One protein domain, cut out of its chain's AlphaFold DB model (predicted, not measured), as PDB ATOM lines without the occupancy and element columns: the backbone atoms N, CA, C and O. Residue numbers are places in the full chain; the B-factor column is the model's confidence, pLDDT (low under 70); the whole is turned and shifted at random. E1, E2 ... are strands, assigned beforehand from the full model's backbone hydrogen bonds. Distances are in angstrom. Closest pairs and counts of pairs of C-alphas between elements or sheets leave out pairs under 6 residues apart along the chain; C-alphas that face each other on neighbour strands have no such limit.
ATOM      1  N   GLY A 145      35.276 -63.095  15.329       89.69
ATOM      2  CA  GLY A 145      34.401 -62.555  14.294       89.69
ATOM      3  C   GLY A 145      33.765 -61.228  14.699       89.69
ATOM      4  O   GLY A 145      34.031 -60.691  15.770       89.69
ATOM      5  N   GLY A 146      32.939 -60.684  13.801       86.25
ATOM      6  CA  GLY A 146      32.111 -59.509  14.084       86.25
ATOM      7  C   GLY A 146      32.876 -58.201  14.300       86.25
ATOM      8  O   GLY A 146      32.294 -57.243  14.799       86.25
ATOM      9  N   LEU A 147      34.156 -58.138  13.930       92.50
ATOM     10  CA  LEU A 147      34.939 -56.913  14.048       92.50
ATOM     11  C   LEU A 147      34.515 -55.940  12.954       92.50
ATOM     12  O   LEU A 147      34.377 -56.315  11.790       92.50
ATOM     13  N   VAL A 148      34.326 -54.680  13.313       93.38
ATOM     14  CA  VAL A 148      34.115 -53.625  12.324       93.38
ATOM     15  C   VAL A 148      35.464 -53.295  11.694       93.38
ATOM     16  O   VAL A 148      36.455 -53.116  12.399       93.38
ATOM     17  N   GLY A 149      35.512 -53.236  10.364       91.44
ATOM     18  CA  GLY A 149      36.709 -52.898   9.605       91.44
ATOM     19  C   GLY A 149      37.077 -51.419   9.696       91.44
ATOM     20  O   GLY A 149      37.011 -50.701   8.703       91.44
ATOM     21  N   GLU A 150      37.468 -50.979  10.884       92.38
ATOM     22  CA  GLU A 150      38.000 -49.650  11.161       92.38
ATOM     23  C   GLU A 150      39.468 -49.762  11.605       92.38
ATOM     24  O   GLU A 150      39.894 -50.758  12.195       92.38
ATOM     25  N   THR A 151      40.274 -48.760  11.256       91.75
ATOM     26  CA  THR A 151      41.700 -48.734  11.602       91.75
ATOM     27  C   THR A 151      41.878 -48.438  13.087       91.75
ATOM     28  O   THR A 151      41.261 -47.523  13.620       91.75
ATOM     29  N   GLY A 152      42.762 -49.183  13.745       92.81
ATOM     30  CA  GLY A 152      43.077 -49.022  15.162       92.81
ATOM     31  C   GLY A 152      42.151 -49.792  16.104       92.81
ATOM     32  O   GLY A 152      42.298 -49.664  17.316       92.81
ATOM     33  N   VAL A 153      41.227 -50.613  15.587       92.56
ATOM     34  CA  VAL A 153      40.340 -51.422  16.432       92.56
ATOM     35  C   VAL A 153      41.148 -52.548  17.095       92.56
ATOM     36  O   VAL A 153      41.712 -53.389  16.384       92.56
ATOM     37  N   PRO A 154      41.233 -52.605  18.438       95.25
ATOM     38  CA  PRO A 154      41.908 -53.698  19.125       95.25
ATOM     39  C   PRO A 154      41.096 -54.989  18.984       95.25
ATOM     40  O   PRO A 154      39.870 -54.984  19.091       95.25
ATOM     41  N   VAL A 155      41.777 -56.113  18.774       94.62
ATOM     42  CA  VAL A 155      41.144 -57.435  18.717       94.62
ATOM     43  C   VAL A 155      40.894 -57.927  20.150       94.62
ATOM     44  O   VAL A 155      41.856 -58.132  20.896       94.62
ATOM     45  N   PRO A 156      39.635 -58.161  20.565       93.44
ATOM     46  CA  PRO A 156      39.307 -58.600  21.919       93.44
ATOM     47  C   PRO A 156      40.122 -59.810  22.393       93.44
ATOM     48  O   PRO A 156      40.217 -60.832  21.710       93.44
ATOM     49  N   GLY A 157      40.707 -59.694  23.589       93.75
ATOM     50  CA  GLY A 157      41.493 -60.757  24.224       93.75
ATOM     51  C   GLY A 157      42.848 -61.043  23.566       93.75
ATOM     52  O   GLY A 157      43.470 -62.058  23.881       93.75
ATOM     53  N   ARG A 158      43.307 -60.191  22.638       94.88
ATOM     54  CA  ARG A 158      44.569 -60.356  21.908       94.88
ATOM     55  C   ARG A 158      45.333 -59.033  21.842       94.88
ATOM     56  O   ARG A 158      44.743 -57.968  21.734       94.88
ATOM     57  N   ASN A 159      46.660 -59.115  21.822       95.88
ATOM     58  CA  ASN A 159      47.536 -57.961  21.594       95.88
ATOM     59  C   ASN A 159      47.698 -57.709  20.086       95.88
ATOM     60  O   ASN A 159      48.806 -57.760  19.560       95.88
ATOM     61  N   LEU A 160      46.578 -57.545  19.380       96.25
ATOM     62  CA  LEU A 160      46.533 -57.322  17.936       96.25
ATOM     63  C   LEU A 160      45.645 -56.114  17.647       96.25
ATOM     64  O   LEU A 160      44.579 -55.977  18.248       96.25
ATOM     65  N   THR A 161      46.053 -55.280  16.700       96.06
ATOM     66  CA  THR A 161      45.254 -54.153  16.204       96.06
ATOM     67  C   THR A 161      44.901 -54.364  14.744       96.06
ATOM     68  O   THR A 161      45.736 -54.790  13.946       96.06
ATOM     69  N   LEU A 162      43.645 -54.092  14.394       95.88
ATOM     70  CA  LEU A 162      43.176 -54.111  13.017       95.88
ATOM     71  C   LEU A 162      43.596 -52.815  12.319       95.88
ATOM     72  O   LEU A 162      43.362 -51.721  12.823       95.88
ATOM     73  N   GLU A 163      44.192 -52.930  11.143       94.88
ATOM     74  CA  GLU A 163      44.591 -51.807  10.302       94.88
ATOM     75  C   GLU A 163      43.910 -51.924   8.942       94.88
ATOM     76  O   GLU A 163      44.054 -52.934   8.247       94.88
ATOM     77  N   MET A 164      43.171 -50.891   8.536       93.25
ATOM     78  CA  MET A 164      42.596 -50.837   7.200       93.25
ATOM     79  C   MET A 164      43.568 -50.120   6.263       93.25
ATOM     80  O   MET A 164      43.802 -48.919   6.389       93.25
ATOM     81  N   THR A 165      44.157 -50.865   5.325       92.50
ATOM     82  CA  THR A 165      45.080 -50.325   4.315       92.50
ATOM     83  C   THR A 165      44.419 -50.292   2.938       92.50
ATOM     84  O   THR A 165      43.431 -50.987   2.704       92.50
ATOM     85  N   ALA A 166      44.992 -49.553   1.982       90.50
ATOM     86  CA  ALA A 166      44.522 -49.568   0.590       90.50
ATOM     87  C   ALA A 166      44.571 -50.973  -0.051       90.50
ATOM     88  O   ALA A 166      43.807 -51.265  -0.964       90.50
ATOM     89  N   ALA A 167      45.443 -51.858   0.449       89.81
ATOM     90  CA  ALA A 167      45.545 -53.251   0.014       89.81
ATOM     91  C   ALA A 167      44.549 -54.194   0.724       89.81
ATOM     92  O   ALA A 167      44.586 -55.402   0.488       89.81
ATOM     93  N   GLY A 168      43.698 -53.669   1.611       89.31
ATOM     94  CA  GLY A 168      42.746 -54.430   2.415       89.31
ATOM     95  C   GLY A 168      43.071 -54.448   3.916       89.31
ATOM     96  O   GLY A 168      44.064 -53.851   4.357       89.31
ATOM     97  N   PRO A 169      42.224 -55.121   4.715       92.06
ATOM     98  CA  PRO A 169      42.388 -55.207   6.159       92.06
ATOM     99  C   PRO A 169      43.594 -56.080   6.524       92.06
ATOM    100  O   PRO A 169      43.802 -57.158   5.965       92.06
ATOM    101  N   ARG A 170      44.395 -55.613   7.480       93.94
ATOM    102  CA  ARG A 170      45.577 -56.291   8.024       93.94
ATOM    103  C   ARG A 170      45.560 -56.209   9.544       93.94
ATOM    104  O   ARG A 170      44.781 -55.457  10.115       93.94
ATOM    105  N   VAL A 171      46.393 -57.004  10.200       94.38
ATOM    106  CA  VAL A 171      46.603 -56.918  11.650       94.38
ATOM    107  C   VAL A 171      48.065 -56.668  11.957       94.38
ATOM    108  O   VAL A 171      48.947 -57.176  11.258       94.38
ATOM    109  N   HIS A 172      48.298 -55.909  13.020       94.00
ATOM    110  CA  HIS A 172      49.619 -55.654  13.561       94.00
ATOM    111  C   HIS A 172      49.732 -56.235  14.984       94.00
ATOM    112  O   HIS A 172      48.873 -55.936  15.820       94.00
ATOM    113  N   PRO A 173      50.770 -57.045  15.286       93.50
ATOM    114  CA  PRO A 173      51.723 -57.681  14.357       93.50
ATOM    115  C   PRO A 173      51.077 -58.706  13.389       93.50
ATOM    116  O   PRO A 173      49.977 -59.198  13.659       93.50
ATOM    117  N   PRO A 174      51.752 -59.079  12.274       90.56
ATOM    118  CA  PRO A 174      51.220 -59.966  11.225       90.56
ATOM    119  C   PRO A 174      51.234 -61.454  11.630       90.56
ATOM    120  O   PRO A 174      51.717 -62.322  10.907       90.56
ATOM    121  N   GLU A 175      50.725 -61.765  12.820       91.25
ATOM    122  CA  GLU A 175      50.665 -63.130  13.357       91.25
ATOM    123  C   GLU A 175      49.347 -63.849  13.064       91.25
ATOM    124  O   GLU A 175      49.247 -65.071  13.231       91.25
ATOM    125  N   ALA A 176      48.328 -63.085  12.687       92.94
ATOM    126  CA  ALA A 176      46.997 -63.568  12.386       92.94
ATOM    127  C   ALA A 176      46.589 -63.133  10.979       92.94
ATOM    128  O   ALA A 176      47.101 -62.174  10.405       92.94
ATOM    129  N   GLN A 177      45.661 -63.888  10.418       91.00
ATOM    130  CA  GLN A 177      45.071 -63.611   9.125       91.00
ATOM    131  C   GLN A 177      43.742 -62.883   9.333       91.00
ATOM    132  O   GLN A 177      43.059 -63.073  10.347       91.00
ATOM    133  N   VAL A 178      43.400 -62.029   8.372       91.38
ATOM    134  CA  VAL A 178      42.262 -61.114   8.439       91.38
ATOM    135  C   VAL A 178      41.346 -61.371   7.261       91.38
ATOM    136  O   VAL A 178      41.808 -61.519   6.132       91.38
ATOM    137  N   TYR A 179      40.048 -61.427   7.529       87.19
ATOM    138  CA  TYR A 179      39.065 -61.924   6.580       87.19
ATOM    139  C   TYR A 179      37.842 -61.032   6.559       87.19
ATOM    140  O   TYR A 179      37.276 -60.765   7.613       87.19
ATOM    141  N   ILE A 180      37.372 -60.643   5.378       89.62
ATOM    142  CA  ILE A 180      36.070 -59.982   5.248       89.62
ATOM    143  C   ILE A 180      34.998 -61.075   5.271       89.62
ATOM    144  O   ILE A 180      34.962 -61.942   4.401       89.62
ATOM    145  N   VAL A 181      34.157 -61.068   6.302       85.44
ATOM    146  CA  VAL A 181      33.087 -62.062   6.500       85.44
ATOM    147  C   VAL A 181      31.731 -61.590   5.991       85.44
ATOM    148  O   VAL A 181      30.826 -62.406   5.830       85.44
ATOM    149  N   GLY A 182      31.590 -60.291   5.750       87.62
ATOM    150  CA  GLY A 182      30.364 -59.672   5.275       87.62
ATOM    151  C   GLY A 182      30.461 -58.156   5.339       87.62
ATOM    152  O   GLY A 182      31.553 -57.599   5.465       87.62
ATOM    153  N   TYR A 183      29.308 -57.503   5.290       88.94
ATOM    154  CA  TYR A 183      29.187 -56.057   5.410       88.94
ATOM    155  C   TYR A 183      28.091 -55.725   6.420       88.94
ATOM    156  O   TYR A 183      27.064 -56.400   6.472       88.94
ATOM    157  N   GLY A 184      28.349 -54.718   7.243       91.06
ATOM    158  CA  GLY A 184      27.392 -54.095   8.144       91.06
ATOM    159  C   GLY A 184      27.060 -52.685   7.672       91.06
ATOM    160  O   GLY A 184      27.518 -52.230   6.616       91.06
ATOM    161  N   VAL A 185      26.273 -51.985   8.482       93.94
ATOM    162  CA  VAL A 185      25.900 -50.589   8.245       93.94
ATOM    163  C   VAL A 185      26.661 -49.706   9.208       93.94
ATOM    164  O   VAL A 185      26.640 -49.936  10.416       93.94
ATOM    165  N   ARG A 186      27.305 -48.675   8.677       95.88
ATOM    166  CA  ARG A 186      27.818 -47.565   9.467       95.88
ATOM    167  C   ARG A 186      26.828 -46.419   9.356       95.88
ATOM    168  O   ARG A 186      26.529 -45.984   8.249       95.88
ATOM    169  N   VAL A 187      26.361 -45.911  10.487       96.94
ATOM    170  CA  VAL A 187      25.526 -44.712  10.533       96.94
ATOM    171  C   VAL A 187      26.277 -43.642  11.305       96.94
ATOM    172  O   VAL A 187      26.504 -43.782  12.504       96.94
ATOM    173  N   THR A 188      26.682 -42.580  10.615       97.62
ATOM    174  CA  THR A 188      27.229 -41.390  11.269       97.62
ATOM    175  C   THR A 188      26.078 -40.443  11.563       97.62
ATOM    176  O   THR A 188      25.371 -40.045  10.643       97.62
ATOM    177  N   VAL A 189      25.888 -40.100  12.831       98.12
ATOM    178  CA  VAL A 189      24.795 -39.248  13.300       98.12
ATOM    179  C   VAL A 189      25.361 -37.919  13.779       98.12
ATOM    180  O   VAL A 189      26.365 -37.888  14.496       98.12
ATOM    181  N   ARG A 190      24.698 -36.830  13.397       98.44
ATOM    182  CA  ARG A 190      24.913 -35.476  13.905       98.44
ATOM    183  C   ARG A 190      23.549 -34.859  14.201       98.44
ATOM    184  O   ARG A 190      22.644 -34.984  13.388       98.44
ATOM    185  N   ALA A 191      23.396 -34.192  15.340       98.38
ATOM    186  CA  ALA A 191      22.184 -33.433  15.640       98.38
ATOM    187  C   ALA A 191      22.490 -31.935  15.667       98.38
ATOM    188  O   ALA A 191      23.532 -31.512  16.173       98.38
ATOM    189  N   VAL A 192      21.579 -31.152  15.102       98.44
ATOM    190  CA  VAL A 192      21.682 -29.702  14.973       98.44
ATOM    191  C   VAL A 192      20.409 -29.069  15.532       98.44
ATOM    192  O   VAL A 192      19.302 -29.479  15.184       98.44
ATOM    193  N   GLY A 193      20.574 -28.107  16.438       98.19
ATOM    194  CA  GLY A 193      19.483 -27.349  17.041       98.19
ATOM    195  C   GLY A 193      18.893 -26.289  16.100       98.19
ATOM    196  O   GLY A 193      19.385 -26.092  14.985       98.19
ATOM    197  N   PRO A 194      17.853 -25.565  16.547       97.50
ATOM    198  CA  PRO A 194      17.136 -24.593  15.721       97.50
ATOM    199  C   PRO A 194      18.007 -23.425  15.234       97.50
ATOM    200  O   PRO A 194      17.692 -22.834  14.202       97.50
ATOM    201  N   ASN A 195      19.101 -23.090  15.931       97.19
ATOM    202  CA  ASN A 195      20.007 -22.006  15.532       97.19
ATOM    203  C   ASN A 195      21.259 -22.514  14.795       97.19
ATOM    204  O   ASN A 195      22.196 -21.745  14.571       97.19
ATOM    205  N   GLY A 196      21.296 -23.791  14.398       96.94
ATOM    206  CA  GLY A 196      22.444 -24.386  13.713       96.94
ATOM    207  C   GLY A 196      23.554 -24.896  14.644       96.94
ATOM    208  O   GLY A 196      24.598 -25.345  14.165       96.94
ATOM    209  N   GLU A 197      23.365 -24.839  15.963       97.81
ATOM    210  CA  GLU A 197      24.306 -25.356  16.955       97.81
ATOM    211  C   GLU A 197      24.352 -26.891  16.958       97.81
ATOM    212  O   GLU A 197      23.326 -27.552  16.833       97.81
ATOM    213  N   ALA A 198      25.543 -27.479  17.106       98.00
ATOM    214  CA  ALA A 198      25.671 -28.928  17.247       98.00
ATOM    215  C   ALA A 198      25.227 -29.360  18.653       98.00
ATOM    216  O   ALA A 198      25.727 -28.823  19.641       98.00
ATOM    217  N   LEU A 199      24.324 -30.336  18.728       98.19
ATOM    218  CA  LEU A 199      23.848 -30.916  19.985       98.19
ATOM    219  C   LEU A 199      24.700 -32.127  20.382       98.19
ATOM    220  O   LEU A 199      25.307 -32.784  19.529       98.19
ATOM    221  N   SER A 200      24.737 -32.438  21.675       98.12
ATOM    222  CA  SER A 200      25.531 -33.539  22.202       98.12
ATOM    223  C   SER A 200      24.798 -34.870  22.062       98.12
ATOM    224  O   SER A 200      23.663 -35.052  22.512       98.12
ATOM    225  N   LEU A 201      25.495 -35.836  21.474       98.38
ATOM    226  CA  LEU A 201      25.051 -37.209  21.294       98.38
ATOM    227  C   LEU A 201      25.730 -38.126  22.312       98.38
ATOM    228  O   LEU A 201      26.919 -37.974  22.604       98.38
ATOM    229  N   GLN A 202      24.994 -39.108  22.825       97.75
ATOM    230  CA  GLN A 202      25.523 -40.093  23.770       97.75
ATOM    231  C   GLN A 202      24.916 -41.479  23.506       97.75
ATOM    232  O   GLN A 202      23.695 -41.612  23.467       97.75
ATOM    233  N   GLN A 203      25.741 -42.519  23.329       96.50
ATOM    234  CA  GLN A 203      25.251 -43.893  23.133       96.50
ATOM    235  C   GLN A 203      24.981 -44.593  24.469       96.50
ATOM    236  O   GLN A 203      23.943 -45.232  24.645       96.50
ATOM    237  N   ALA A 204      25.905 -44.460  25.424       94.94
ATOM    238  CA  ALA A 204      25.785 -45.040  26.757       94.94
ATOM    239  C   ALA A 204      25.961 -43.983  27.862       94.94
ATOM    240  O   ALA A 204      26.800 -43.095  27.721       94.94
ATOM    241  N   PRO A 205      25.284 -44.111  29.024       91.31
ATOM    242  CA  PRO A 205      25.336 -43.106  30.096       91.31
ATOM    243  C   PRO A 205      26.734 -42.802  30.656       91.31
ATOM    244  O   PRO A 205      26.927 -41.788  31.320       91.31
ATOM    245  N   ARG A 206      27.698 -43.710  30.451       93.19
ATOM    246  CA  ARG A 206      29.079 -43.589  30.946       93.19
ATOM    247  C   ARG A 206      30.048 -43.005  29.920       93.19
ATOM    248  O   ARG A 206      31.203 -42.774  30.260       93.19
ATOM    249  N   GLU A 207      29.612 -42.817  28.681       93.94
ATOM    250  CA  GLU A 207      30.442 -42.241  27.627       93.94
ATOM    251  C   GLU A 207      30.367 -40.720  27.662       93.94
ATOM    252  O   GLU A 207      29.321 -40.149  27.965       93.94
ATOM    253  N   SER A 208      31.467 -40.047  27.337       96.81
ATOM    254  CA  SER A 208      31.456 -38.592  27.193       96.81
ATOM    255  C   SER A 208      30.562 -38.186  26.014       96.81
ATOM    256  O   SER A 208      30.660 -38.819  24.960       96.81
ATOM    257  N   PRO A 209      29.730 -37.137  26.149       97.56
ATOM    258  CA  PRO A 209      28.916 -36.643  25.043       97.56
ATOM    259  C   PRO A 209      29.785 -36.158  23.871       97.56
ATOM    260  O   PRO A 209      30.837 -35.550  24.083       97.56
ATOM    261  N   GLN A 210      29.356 -36.431  22.636       97.88
ATOM    262  CA  GLN A 210      30.083 -36.086  21.407       97.88
ATOM    263  C   GLN A 210      29.155 -35.403  20.392       97.88
ATOM    264  O   GLN A 210      27.996 -35.785  20.284       97.88
ATOM    265  N   PRO A 211      29.635 -34.439  19.588       97.75
ATOM    266  CA  PRO A 211      28.802 -33.763  18.584       97.75
ATOM    267  C   PRO A 211      28.487 -34.638  17.356       97.75
ATOM    268  O   PRO A 211      27.582 -34.331  16.581       97.75
ATOM    269  N   ILE A 212      29.270 -35.699  17.138       98.00
ATOM    270  CA  ILE A 212      29.129 -36.650  16.033       98.00
ATOM    271  C   ILE A 212      29.360 -38.048  16.598       98.00
ATOM    272  O   ILE A 212      30.343 -38.267  17.302       98.00
ATOM    273  N   LEU A 213      28.488 -38.995  16.257       97.62
ATOM    274  CA  LEU A 213      28.564 -40.377  16.725       97.62
ATOM    275  C   LEU A 213      28.556 -41.338  15.532       97.62
ATOM    276  O   LEU A 213      27.723 -41.209  14.639       97.62
ATOM    277  N   SER A 214      29.482 -42.300  15.497       96.62
ATOM    278  CA  SER A 214      29.478 -43.388  14.507       96.62
ATOM    279  C   SER A 214      28.912 -44.653  15.143       96.62
ATOM    280  O   SER A 214      29.486 -45.181  16.089       96.62
ATOM    281  N   LEU A 215      27.798 -45.140  14.608       96.56
ATOM    282  CA  LEU A 215      27.134 -46.362  15.044       96.56
ATOM    283  C   LEU A 215      27.316 -47.468  14.010       96.56
ATOM    284  O   LEU A 215      27.324 -47.212  12.804       96.56
ATOM    285  N   TYR A 216      27.427 -48.703  14.487       94.94
ATOM    286  CA  TYR A 216      27.630 -49.879  13.649       94.94
ATOM    287  C   TYR A 216      26.498 -50.878  13.861       94.94
ATOM    288  O   TYR A 216      26.361 -51.448  14.940       94.94
ATOM    289  N   LEU A 217      25.704 -51.099  12.816       94.06
ATOM    290  CA  LEU A 217      24.649 -52.104  12.798       94.06
ATOM    291  C   LEU A 217      25.195 -53.350  12.100       94.06
ATOM    292  O   LEU A 217      25.614 -53.303  10.939       94.06
ATOM    293  N   THR A 218      25.227 -54.468  12.815       90.94
ATOM    294  CA  THR A 218      25.793 -55.738  12.336       90.94
ATOM    295  C   THR A 218      24.743 -56.848  12.412       90.94
ATOM    296  O   THR A 218      23.777 -56.705  13.154       90.94
ATOM    297  N   PRO A 219      24.919 -57.997  11.734       84.56
ATOM    298  CA  PRO A 219      23.991 -59.122  11.872       84.56
ATOM    299  C   PRO A 219      23.809 -59.610  13.321       84.56
ATOM    300  O   PRO A 219      22.761 -60.146  13.665       84.56
ATOM    301  N   GLY A 220      24.823 -59.435  14.181       82.06
ATOM    302  CA  GLY A 220      24.739 -59.775  15.608       82.06
ATOM    303  C   GLY A 220      24.142 -58.668  16.483       82.06
ATOM    304  O   GLY A 220      23.635 -58.955  17.564       82.06
ATOM    305  N   ALA A 221      24.183 -57.420  16.017       89.00
ATOM    306  CA  ALA A 221      23.629 -56.243  16.679       89.00
ATOM    307  C   ALA A 221      22.921 -55.369  15.627       89.00
ATOM    308  O   ALA A 221      23.485 -54.367  15.180       89.00
ATOM    309  N   PRO A 222      21.724 -55.781  15.162       92.12
ATOM    310  CA  PRO A 222      21.028 -55.102  14.071       92.12
ATOM    311  C   PRO A 222      20.391 -53.781  14.514       92.12
ATOM    312  O   PRO A 222      19.875 -53.047  13.678       92.12
ATOM    313  N   GLU A 223      20.427 -53.466  15.809       95.06
ATOM    314  CA  GLU A 223      19.854 -52.251  16.374       95.06
ATOM    315  C   GLU A 223      20.885 -51.495  17.215       95.06
ATOM    316  O   GLU A 223      21.694 -52.100  17.920       95.06
ATOM    317  N   ALA A 224      20.821 -50.166  17.168       96.25
ATOM    318  CA  ALA A 224      21.574 -49.271  18.038       96.25
ATOM    319  C   ALA A 224      20.664 -48.150  18.550       96.25
ATOM    320  O   ALA A 224      19.635 -47.836  17.952       96.25
ATOM    321  N   SER A 225      21.027 -47.538  19.673       97.25
ATOM    322  CA  SER A 225      20.286 -46.410  20.240       97.25
ATOM    323  C   SER A 225      21.247 -45.339  20.730       97.25
ATOM    324  O   SER A 225      22.331 -45.662  21.208       97.25
ATOM    325  N   LEU A 226      20.847 -44.079  20.600       98.12
ATOM    326  CA  LEU A 226      21.597 -42.913  21.066       98.12
ATOM    327  C   LEU A 226      20.635 -41.870  21.644       98.12
ATOM    328  O   LEU A 226      19.471 -41.808  21.250       98.12
ATOM    329  N   ALA A 227      21.122 -41.032  22.548       98.06
ATOM    330  CA  ALA A 227      20.396 -39.895  23.094       98.06
ATOM    331  C   ALA A 227      20.923 -38.577  22.507       98.06
ATOM    332  O   ALA A 227      22.132 -38.420  22.335       98.06
ATOM    333  N   VAL A 228      20.013 -37.638  22.241       98.19
ATOM    334  CA  VAL A 228      20.295 -36.220  21.975       98.19
ATOM    335  C   VAL A 228      19.940 -35.468  23.255       98.19
ATOM    336  O   VAL A 228      18.759 -35.243  23.543       98.19
ATOM    337  N   LEU A 229      20.950 -35.166  24.070       96.81
ATOM    338  CA  LEU A 229      20.754 -34.824  25.483       96.81
ATOM    339  C   LEU A 229      19.980 -33.515  25.671       96.81
ATOM    340  O   LEU A 229      19.020 -33.473  26.438       96.81
ATOM    341  N   GLU A 230      20.357 -32.469  24.942       97.56
ATOM    342  CA  GLU A 230      19.781 -31.127  25.065       97.56
ATOM    343  C   GLU A 230      18.343 -31.050  24.544       97.56
ATOM    344  O   GLU A 230      17.559 -30.229  25.012       97.56
ATOM    345  N   ALA A 231      17.987 -31.924  23.599       97.38
ATOM    346  CA  ALA A 231      16.647 -31.997  23.023       97.38
ATOM    347  C   ALA A 231      15.715 -32.964  23.776       97.38
ATOM    348  O   ALA A 231      14.522 -33.020  23.483       97.38
ATOM    349  N   GLY A 232      16.245 -33.763  24.710       97.38
ATOM    350  CA  GLY A 232      15.475 -34.814  25.372       97.38
ATOM    351  C   GLY A 232      14.935 -35.856  24.385       97.38
ATOM    352  O   GLY A 232      13.805 -36.316  24.540       97.38
ATOM    353  N   LEU A 233      15.714 -36.215  23.357       98.25
ATOM    354  CA  LEU A 233      15.324 -37.206  22.348       98.25
ATOM    355  C   LEU A 233      16.182 -38.467  22.452       98.25
ATOM    356  O   LEU A 233      17.365 -38.409  22.785       98.25
ATOM    357  N   VAL A 234      15.596 -39.611  22.113       98.00
ATOM    358  CA  VAL A 234      16.291 -40.892  21.954       98.00
ATOM    359  C   VAL A 234      16.027 -41.406  20.546       98.00
ATOM    360  O   VAL A 234      14.878 -41.546  20.141       98.00
ATOM    361  N   VAL A 235      17.085 -41.694  19.795       98.12
ATOM    362  CA  VAL A 235      17.006 -42.211  18.426       98.12
ATOM    363  C   VAL A 235      17.395 -43.684  18.442       98.12
ATOM    364  O   VAL A 235      18.509 -44.031  18.833       98.12
ATOM    365  N   GLN A 236      16.484 -44.549  18.007       98.00
ATOM    366  CA  GLN A 236      16.729 -45.966  17.761       98.00
ATOM    367  C   GLN A 236      16.892 -46.192  16.259       98.00
ATOM    368  O   GLN A 236      16.047 -45.791  15.463       98.00
ATOM    369  N   LEU A 237      17.979 -46.850  15.878       97.62
ATOM    370  CA  LEU A 237      18.283 -47.215  14.501       97.62
ATOM    371  C   LEU A 237      18.215 -48.730  14.375       97.62
ATOM    372  O   LEU A 237      18.861 -49.434  15.153       97.62
ATOM    373  N   ARG A 238      17.464 -49.230  13.394       96.25
ATOM    374  CA  ARG A 238      17.334 -50.663  13.109       96.25
ATOM    375  C   ARG A 238      17.719 -50.951  11.668       96.25
ATOM    376  O   ARG A 238      17.156 -50.374  10.741       96.25
ATOM    377  N   ALA A 239      18.667 -51.856  11.463       92.75
ATOM    378  CA  ALA A 239      18.985 -52.365  10.141       92.75
ATOM    379  C   ALA A 239      17.854 -53.291   9.690       92.75
ATOM    380  O   ALA A 239      17.560 -54.297  10.339       92.75
ATOM    381  N   ARG A 240      17.223 -52.962   8.562       88.06
ATOM    382  CA  ARG A 240      16.211 -53.812   7.945       88.06
ATOM    383  C   ARG A 240      16.894 -54.673   6.894       88.06
ATOM    384  O   ARG A 240      17.435 -54.158   5.915       88.06
ATOM    385  N   GLU A 241      16.886 -55.987   7.101       73.81
ATOM    386  CA  GLU A 241      17.390 -56.920   6.096       73.81
ATOM    387  C   GLU A 241      16.499 -56.847   4.853       73.81
ATOM    388  O   GLU A 241      15.351 -57.294   4.859       73.81
ATOM    389  N   ILE A 242      17.031 -56.266   3.778       60.94
ATOM    390  CA  ILE A 242      16.431 -56.350   2.450       60.94
ATOM    391  C   ILE A 242      17.246 -57.386   1.672       60.94
ATOM    392  O   ILE A 242      18.447 -57.183   1.467       60.94
ATOM    393  N   PRO A 243      16.638 -58.504   1.239       52.53
ATOM    394  CA  PRO A 243      17.329 -59.499   0.435       52.53
ATOM    395  C   PRO A 243      17.977 -58.844  -0.791       52.53
ATOM    396  O   PRO A 243      17.315 -58.129  -1.540       52.53
ATOM    397  N   PHE A 244      19.267 -59.113  -1.006       52.41
ATOM    398  CA  PHE A 244      20.014 -58.713  -2.208       52.41
ATOM    399  C   PHE A 244      20.167 -57.195  -2.448       52.41
ATOM    400  O   PHE A 244      20.543 -56.804  -3.551       52.41
ATOM    401  N   SER A 245      19.912 -56.337  -1.452       62.69
ATOM    402  CA  SER A 245      20.069 -54.875  -1.556       62.69
ATOM    403  C   SER A 245      20.893 -54.298  -0.406       62.69
ATOM    404  O   SER A 245      21.151 -54.973   0.591       62.69
ATOM    405  N   TYR A 246      21.317 -53.037  -0.544       69.62
ATOM    406  CA  TYR A 246      21.892 -52.295   0.575       69.62
ATOM    407  C   TYR A 246      20.887 -52.265   1.739       69.62
ATOM    408  O   TYR A 246      19.702 -52.017   1.503       69.62
ATOM    409  N   PRO A 247      21.324 -52.534   2.979       78.38
ATOM    410  CA  PRO A 247      20.437 -52.517   4.134       78.38
ATOM    411  C   PRO A 247      19.883 -51.102   4.340       78.38
ATOM    412  O   PRO A 247      20.642 -50.160   4.566       78.38
ATOM    413  N   ALA A 248      18.561 -50.959   4.250       89.12
ATOM    414  CA  ALA A 248      17.882 -49.738   4.667       89.12
ATOM    415  C   ALA A 248      17.883 -49.662   6.200       89.12
ATOM    416  O   ALA A 248      17.843 -50.692   6.882       89.12
ATOM    417  N   VAL A 249      17.915 -48.448   6.743       95.25
ATOM    418  CA  VAL A 249      17.890 -48.231   8.195       95.25
ATOM    419  C   VAL A 249      16.554 -47.615   8.568       95.25
ATOM    420  O   VAL A 249      16.180 -46.575   8.049       95.25
ATOM    421  N   GLU A 250      15.819 -48.242   9.473       96.69
ATOM    422  CA  GLU A 250      14.646 -47.630  10.085       96.69
ATOM    423  C   GLU A 250      15.100 -46.788  11.281       96.69
ATOM    424  O   GLU A 250      15.717 -47.306  12.215       96.69
ATOM    425  N   GLY A 251      14.837 -45.482  11.231       97.31
ATOM    426  CA  GLY A 251      15.083 -44.555  12.329       97.31
ATOM    427  C   GLY A 251      13.788 -44.251  13.071       97.31
ATOM    428  O   GLY A 251      12.835 -43.755  12.470       97.31
ATOM    429  N   ILE A 252      13.758 -44.528  14.372       98.06
ATOM    430  CA  ILE A 252      12.626 -44.267  15.267       98.06
ATOM    431  C   ILE A 252      13.085 -43.267  16.329       98.06
ATOM    432  O   ILE A 252      14.106 -43.484  16.981       98.06
ATOM    433  N   VAL A 253      12.347 -42.173  16.507       98.31
ATOM    434  CA  VAL A 253      12.669 -41.128  17.489       98.31
ATOM    435  C   VAL A 253      11.638 -41.144  18.608       98.31
ATOM    436  O   VAL A 253      10.436 -41.054  18.356       98.31
ATOM    437  N   PHE A 254      12.124 -41.219  19.841       98.19
ATOM    438  CA  PHE A 254      11.338 -41.186  21.067       98.19
ATOM    439  C   PHE A 254      11.643 -39.921  21.868       98.19
ATOM    440  O   PHE A 254      12.781 -39.449  21.892       98.19
ATOM    441  N   ARG A 255      10.642 -39.401  22.577       98.00
ATOM    442  CA  ARG A 255      10.809 -38.311  23.542       98.00
ATOM    443  C   ARG A 255      11.154 -38.878  24.916       98.00
ATOM    444  O   ARG A 255      10.478 -39.774  25.416       98.00
ATOM    445  N   ALA A 256      12.186 -38.343  25.556       95.19
ATOM    446  CA  ALA A 256      12.521 -38.630  26.942       95.19
ATOM    447  C   ALA A 256      11.950 -37.538  27.873       95.19
ATOM    448  O   ALA A 256      11.942 -36.363  27.507       95.19
ATOM    449  N   PRO A 257      11.478 -37.889  29.083       94.31
ATOM    450  CA  PRO A 257      11.395 -39.241  29.637       94.31
ATOM    451  C   PRO A 257      10.106 -39.994  29.254       94.31
ATOM    452  O   PRO A 257       9.927 -41.119  29.709       94.31
ATOM    453  N   SER A 258       9.194 -39.397  28.472       96.12
ATOM    454  CA  SER A 258       7.849 -39.956  28.249       96.12
ATOM    455  C   SER A 258       7.835 -41.311  27.531       96.12
ATOM    456  O   SER A 258       6.879 -42.064  27.689       96.12
ATOM    457  N   GLY A 259       8.869 -41.625  26.747       95.75
ATOM    458  CA  GLY A 259       8.924 -42.818  25.899       95.75
ATOM    459  C   GLY A 259       7.990 -42.745  24.689       95.75
ATOM    460  O   GLY A 259       7.800 -43.745  24.001       95.75
ATOM    461  N   GLU A 260       7.393 -41.581  24.424       97.69
ATOM    462  CA  GLU A 260       6.478 -41.374  23.305       97.69
ATOM    463  C   GLU A 260       7.244 -41.391  21.979       97.69
ATOM    464  O   GLU A 260       8.227 -40.667  21.817       97.69
ATOM    465  N   GLN A 261       6.799 -42.208  21.026       98.06
ATOM    466  CA  GLN A 261       7.349 -42.246  19.674       98.06
ATOM    467  C   GLN A 261       6.848 -41.032  18.883       98.06
ATOM    468  O   GLN A 261       5.658 -40.925  18.603       98.06
ATOM    469  N   VAL A 262       7.760 -40.134  18.508       97.94
ATOM    470  CA  VAL A 262       7.428 -38.858  17.848       97.94
ATOM    471  C   VAL A 262       7.625 -38.932  16.335       97.94
ATOM    472  O   VAL A 262       6.896 -38.292  15.584       97.94
ATOM    473  N   ALA A 263       8.596 -39.723  15.870       97.38
ATOM    474  CA  ALA A 263       8.876 -39.861  14.446       97.38
ATOM    475  C   ALA A 263       9.360 -41.265  14.084       97.38
ATOM    476  O   ALA A 263       9.963 -41.983  14.885       97.38
ATOM    477  N   THR A 264       9.107 -41.660  12.839       97.50
ATOM    478  CA  THR A 264       9.654 -42.878  12.238       97.50
ATOM    479  C   THR A 264       9.880 -42.635  10.761       97.50
ATOM    480  O   THR A 264       8.978 -42.153  10.079       97.50
ATOM    481  N   ALA A 265      11.065 -42.974  10.265       97.00
ATOM    482  CA  ALA A 265      11.334 -42.954   8.838       97.00
ATOM    483  C   ALA A 265      12.204 -44.132   8.418       97.00
ATOM    484  O   ALA A 265      13.072 -44.598   9.157       97.00
ATOM    485  N   LEU A 266      11.977 -44.576   7.186       96.19
ATOM    486  CA  LEU A 266      12.890 -45.464   6.492       96.19
ATOM    487  C   LEU A 266      13.952 -44.604   5.804       96.19
ATOM    488  O   LEU A 266      13.622 -43.727   5.010       96.19
ATOM    489  N   LEU A 267      15.210 -44.848   6.140       95.56
ATOM    490  CA  LEU A 267      16.357 -44.090   5.675       95.56
ATOM    491  C   LEU A 267      17.087 -44.894   4.598       95.56
ATOM    492  O   LEU A 267      17.448 -46.062   4.801       95.56
ATOM    493  N   GLU A 268      17.297 -44.256   3.452       93.31
ATOM    494  CA  GLU A 268      18.027 -44.832   2.327       93.31
ATOM    495  C   GLU A 268      19.547 -44.644   2.492       93.31
ATOM    496  O   GLU A 268      19.991 -43.746   3.215       93.31
ATOM    497  N   PRO A 269      20.378 -45.481   1.841       94.12
ATOM    498  CA  PRO A 269      21.828 -45.307   1.848       94.12
ATOM    499  C   PRO A 269      22.253 -43.906   1.375       94.12
ATOM    500  O   PRO A 269      21.758 -43.411   0.365       94.12
ATOM    501  N   GLY A 270      23.227 -43.300   2.061       94.75
ATOM    502  CA  GLY A 270      23.697 -41.938   1.795       94.75
ATOM    503  C   GLY A 270      23.255 -40.914   2.853       94.75
ATOM    504  O   GLY A 270      22.992 -41.286   3.999       94.75
ATOM    505  N   PRO A 271      23.259 -39.609   2.519       97.12
ATOM    506  CA  PRO A 271      22.803 -38.559   3.422       97.12
ATOM    507  C   PRO A 271      21.274 -38.582   3.553       97.12
ATOM    508  O   PRO A 271      20.555 -38.508   2.562       97.12
ATOM    509  N   SER A 272      20.793 -38.657   4.786       96.94
ATOM    510  CA  SER A 272      19.383 -38.597   5.168       96.94
ATOM    511  C   SER A 272      19.224 -37.655   6.361       96.94
ATOM    512  O   SER A 272      20.172 -37.444   7.112       96.94
ATOM    513  N   ALA A 273      18.032 -37.098   6.564       96.75
ATOM    514  CA  ALA A 273      17.754 -36.237   7.710       96.75
ATOM    515  C   ALA A 273      16.398 -36.579   8.337       96.75
ATOM    516  O   ALA A 273      15.442 -36.911   7.635       96.75
ATOM    517  N   LEU A 274      16.326 -36.482   9.662       96.81
ATOM    518  CA  LEU A 274      15.100 -36.576  10.451       96.81
ATOM    519  C   LEU A 274      14.893 -35.251  11.182       96.81
ATOM    520  O   LEU A 274      15.776 -34.819  11.918       96.81
ATOM    521  N   THR A 275      13.729 -34.627  11.022       97.50
ATOM    522  CA  THR A 275      13.412 -33.362  11.700       97.50
ATOM    523  C   THR A 275      12.330 -33.585  12.750       97.50
ATOM    524  O   THR A 275      11.242 -34.054  12.421       97.50
ATOM    525  N   VAL A 276      12.621 -33.235  14.006       97.69
ATOM    526  CA  VAL A 276      11.696 -33.346  15.148       97.69
ATOM    527  C   VAL A 276      11.836 -32.093  16.007       97.69
ATOM    528  O   VAL A 276      12.940 -31.770  16.420       97.69
ATOM    529  N   ASP A 277      10.744 -31.369  16.270       95.44
ATOM    530  CA  ASP A 277      10.734 -30.162  17.120       95.44
ATOM    531  C   ASP A 277      11.836 -29.133  16.796       95.44
ATOM    532  O   ASP A 277      12.491 -28.606  17.689       95.44
ATOM    533  N   GLN A 278      12.056 -28.849  15.507       96.62
ATOM    534  CA  GLN A 278      13.122 -27.956  15.011       96.62
ATOM    535  C   GLN A 278      14.559 -28.473  15.206       96.62
ATOM    536  O   GLN A 278      15.504 -27.796  14.808       96.62
ATOM    537  N   VAL A 279      14.739 -29.675  15.753       98.06
ATOM    538  CA  VAL A 279      16.022 -30.378  15.783       98.06
ATOM    539  C   VAL A 279      16.167 -31.181  14.498       98.06
ATOM    540  O   VAL A 279      15.324 -32.023  14.175       98.06
ATOM    541  N   GLN A 280      17.244 -30.925  13.762       98.12
ATOM    542  CA  GLN A 280      17.610 -31.672  12.566       98.12
ATOM    543  C   GLN A 280      18.657 -32.728  12.931       98.12
ATOM    544  O   GLN A 280      19.749 -32.412  13.397       98.12
ATOM    545  N   ILE A 281      18.319 -33.998  12.731       98.25
ATOM    546  CA  ILE A 281      19.209 -35.137  12.944       98.25
ATOM    547  C   ILE A 281      19.696 -35.585  11.568       98.25
ATOM    548  O   ILE A 281      18.968 -36.247  10.828       98.25
ATOM    549  N   ASP A 282      20.924 -35.214  11.231       98.19
ATOM    550  CA  ASP A 282      21.596 -35.625  10.007       98.19
ATOM    551  C   ASP A 282      22.190 -37.025  10.195       98.19
ATOM    552  O   ASP A 282      22.973 -37.280  11.117       98.19
ATOM    553  N   LEU A 283      21.831 -37.942   9.300       97.94
ATOM    554  CA  LEU A 283      22.319 -39.314   9.273       97.94
ATOM    555  C   LEU A 283      23.056 -39.561   7.961       97.94
ATOM    556  O   LEU A 283      22.533 -39.314   6.878       97.94
ATOM    557  N   HIS A 284      24.266 -40.098   8.043       97.12
ATOM    558  CA  HIS A 284      24.996 -40.577   6.879       97.12
ATOM    559  C   HIS A 284      25.134 -42.093   6.955       97.12
ATOM    560  O   HIS A 284      25.871 -42.618   7.795       97.12
ATOM    561  N   ILE A 285      24.401 -42.787   6.088       96.25
ATOM    562  CA  ILE A 285      24.332 -44.247   6.055       96.25
ATOM    563  C   ILE A 285      25.327 -44.763   5.019       96.25
ATOM    564  O   ILE A 285      25.184 -44.520   3.822       96.25
ATOM    565  N   GLY A 286      26.331 -45.497   5.489       94.19
ATOM    566  CA  GLY A 286      27.343 -46.154   4.674       94.19
ATOM    567  C   GLY A 286      27.454 -47.643   4.988       94.19
ATOM    568  O   GLY A 286      26.842 -48.162   5.921       94.19
ATOM    569  N   THR A 287      28.275 -48.346   4.215       92.44
ATOM    570  CA  THR A 287      28.623 -49.742   4.502       92.44
ATOM    571  C   THR A 287      29.940 -49.805   5.264       92.44
ATOM    572  O   THR A 287      30.848 -49.008   5.032       92.44
ATOM    573  N   CYS A 288      30.057 -50.761   6.182       91.69
ATOM    574  CA  CYS A 288      31.328 -51.097   6.813       91.69
ATOM    575  C   CYS A 288      31.655 -52.573   6.561       91.69
ATOM    576  O   CYS A 288      30.779 -53.429   6.701       91.69
ATOM    577  N   PRO A 289      32.893 -52.917   6.166       92.81
ATOM    578  CA  PRO A 289      33.274 -54.314   6.058       92.81
ATOM    579  C   PRO A 289      33.276 -54.939   7.454       92.81
ATOM    580  O   PRO A 289      33.862 -54.394   8.389       92.81
ATOM    581  N   LEU A 290      32.632 -56.094   7.592       91.62
ATOM    582  CA  LEU A 290      32.742 -56.928   8.779       91.62
ATOM    583  C   LEU A 290      33.910 -57.869   8.587       91.62
ATOM    584  O   LEU A 290      34.016 -58.572   7.579       91.62
ATOM    585  N   VAL A 291      34.780 -57.884   9.577       93.25
ATOM    586  CA  VAL A 291      36.054 -58.563   9.546       93.25
ATOM    587  C   VAL A 291      36.079 -59.643  10.625       93.25
ATOM    588  O   VAL A 291      35.512 -59.506  11.707       93.25
ATOM    589  N   ALA A 292      36.732 -60.755  10.323       91.50
ATOM    590  CA  ALA A 292      37.165 -61.724  11.309       91.50
ATOM    591  C   ALA A 292      38.686 -61.795  11.298       91.50
ATOM    592  O   ALA A 292      39.314 -61.757  10.240       91.50
ATOM    593  N   VAL A 293      39.270 -61.942  12.477       93.69
ATOM    594  CA  VAL A 293      40.703 -62.160  12.654       93.69
ATOM    595  C   VAL A 293      40.885 -63.543  13.256       93.69
ATOM    596  O   VAL A 293      40.165 -63.925  14.178       93.69
ATOM    597  N   GLY A 294      41.831 -64.321  12.745       92.94
ATOM    598  CA  GLY A 294      42.111 -65.635  13.311       92.94
ATOM    599  C   GLY A 294      43.474 -66.181  12.932       92.94
ATOM    600  O   GLY A 294      44.107 -65.736  11.974       92.94
TER     601      GLY A 294
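What this domain is: This is residues 145 to 294 of the 388 residues of an uncharacterized protein of Thermoflexia bacterium (UniProt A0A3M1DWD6). Two long, bent, antiparallel strands, E4 and E11, run side by side as a spine, with a second layer of strands over each end region of it. Over one region, where E5 and E10 widen the spine, the four-stranded sheet E6 E7 E8 E9 makes a sandwich with it, and over the other, where E1 joins E11, the small hairpin of E2 and E3 crosses the spine at a steep angle. The printed part has 150 residues with no named helix and eleven named strands, E1 to E11 in order along the chain, and its class is all strand, with 89 residues in named elements. The branched sheet E1 E4 E5 E10 E11 has antiparallel neighbour pairs, and the other two sheets, E6 - E7 - E8 - E9 and E2 - E3, are antiparallel too. The whole is compact, with a radius of gyration of the C-alphas of 16.9 A and spans of 51 by 36 by 26 A.

How they stand to each other: E1, residues 145 to 148, is an edge strand antiparallel to E11, residues 279 to 294, with N 147 and O 291 2.9 A apart, within hydrogen-bond range. E2, residues 161 to 165, and E3, residues 168 to 172, form a hairpin, with N 163 and O 170 at 2.8 A. Residues 153 to 154 pair with residues 161 to 162 of E2. E4, residues 177 to 192, bends by 73 degrees at residue 181, and E11 bends by 51 degrees at residue 286. E4 and E11 are antiparallel at 167 degrees, with N 186 and O 286 at 2.8 A. On the other side of E4 from E11 lies E5, residues 212 to 217, which forms a hairpin with E4, N 187 and O 215 being 2.8 A apart. E6, residues 223 to 228, E7, residues 233 to 240, E8, residues 248 to 255, and E9, residues 260 to 267, make a meander, each strand the antiparallel neighbour of the one before. N 226 and O 235 are 2.9 A apart, N 236 and O 252 2.8 A, and N 251 and O 265 2.9 A. This sheet is twisted. E10, residues 270 to 276, is antiparallel to E11, with N 272 and O 283 at 2.8 A, and lies on the same side of E11 as E1. The three sheets form a stack of sheets, face to face in turn. The branched sheet and the sheet E6 E7 E8 E9 have their strands at 38 degrees; the closest C-alphas of E5 and E6 are those of Leu 217 and Glu 223, 6.0 A apart. The branched sheet and the sheet E2 E3 have their strands at 80 degrees; the closest C-alphas of E3 and E4 are those of Arg 170 and Val 178, 5.9 A apart. E3 and E9 are apart.

Where its parts are: E1 begins at C-alpha 145, (34.401, -62.555, 14.294), and is 9.1 A long. E2 is 12.5 A long, E3 13.2 A, E4 41.6 A, E5 16.4 A and E6 17.0 A. E4 begins at C-alpha 177, (45.071, -63.611, 9.125). E7 is 22.0 A long, E8 23.2 A, E9 20.4 A and E10 19.9 A. E11, 43.9 A long, ends at C-alpha 294, (42.111, -65.635, 13.311).

The domain as a whole: The two C-alphas farthest apart are those of Glu 175 and Asp 277, at 51.9 A. The printed part has no cut. The long links are E1 to E2, with 12 residues, and E4 to E5, with 19 residues. The mean pLDDT of the printed part is 93.4, and the model's confidence is under 70 at residues 242 to 246, in the short link from E7 to E8.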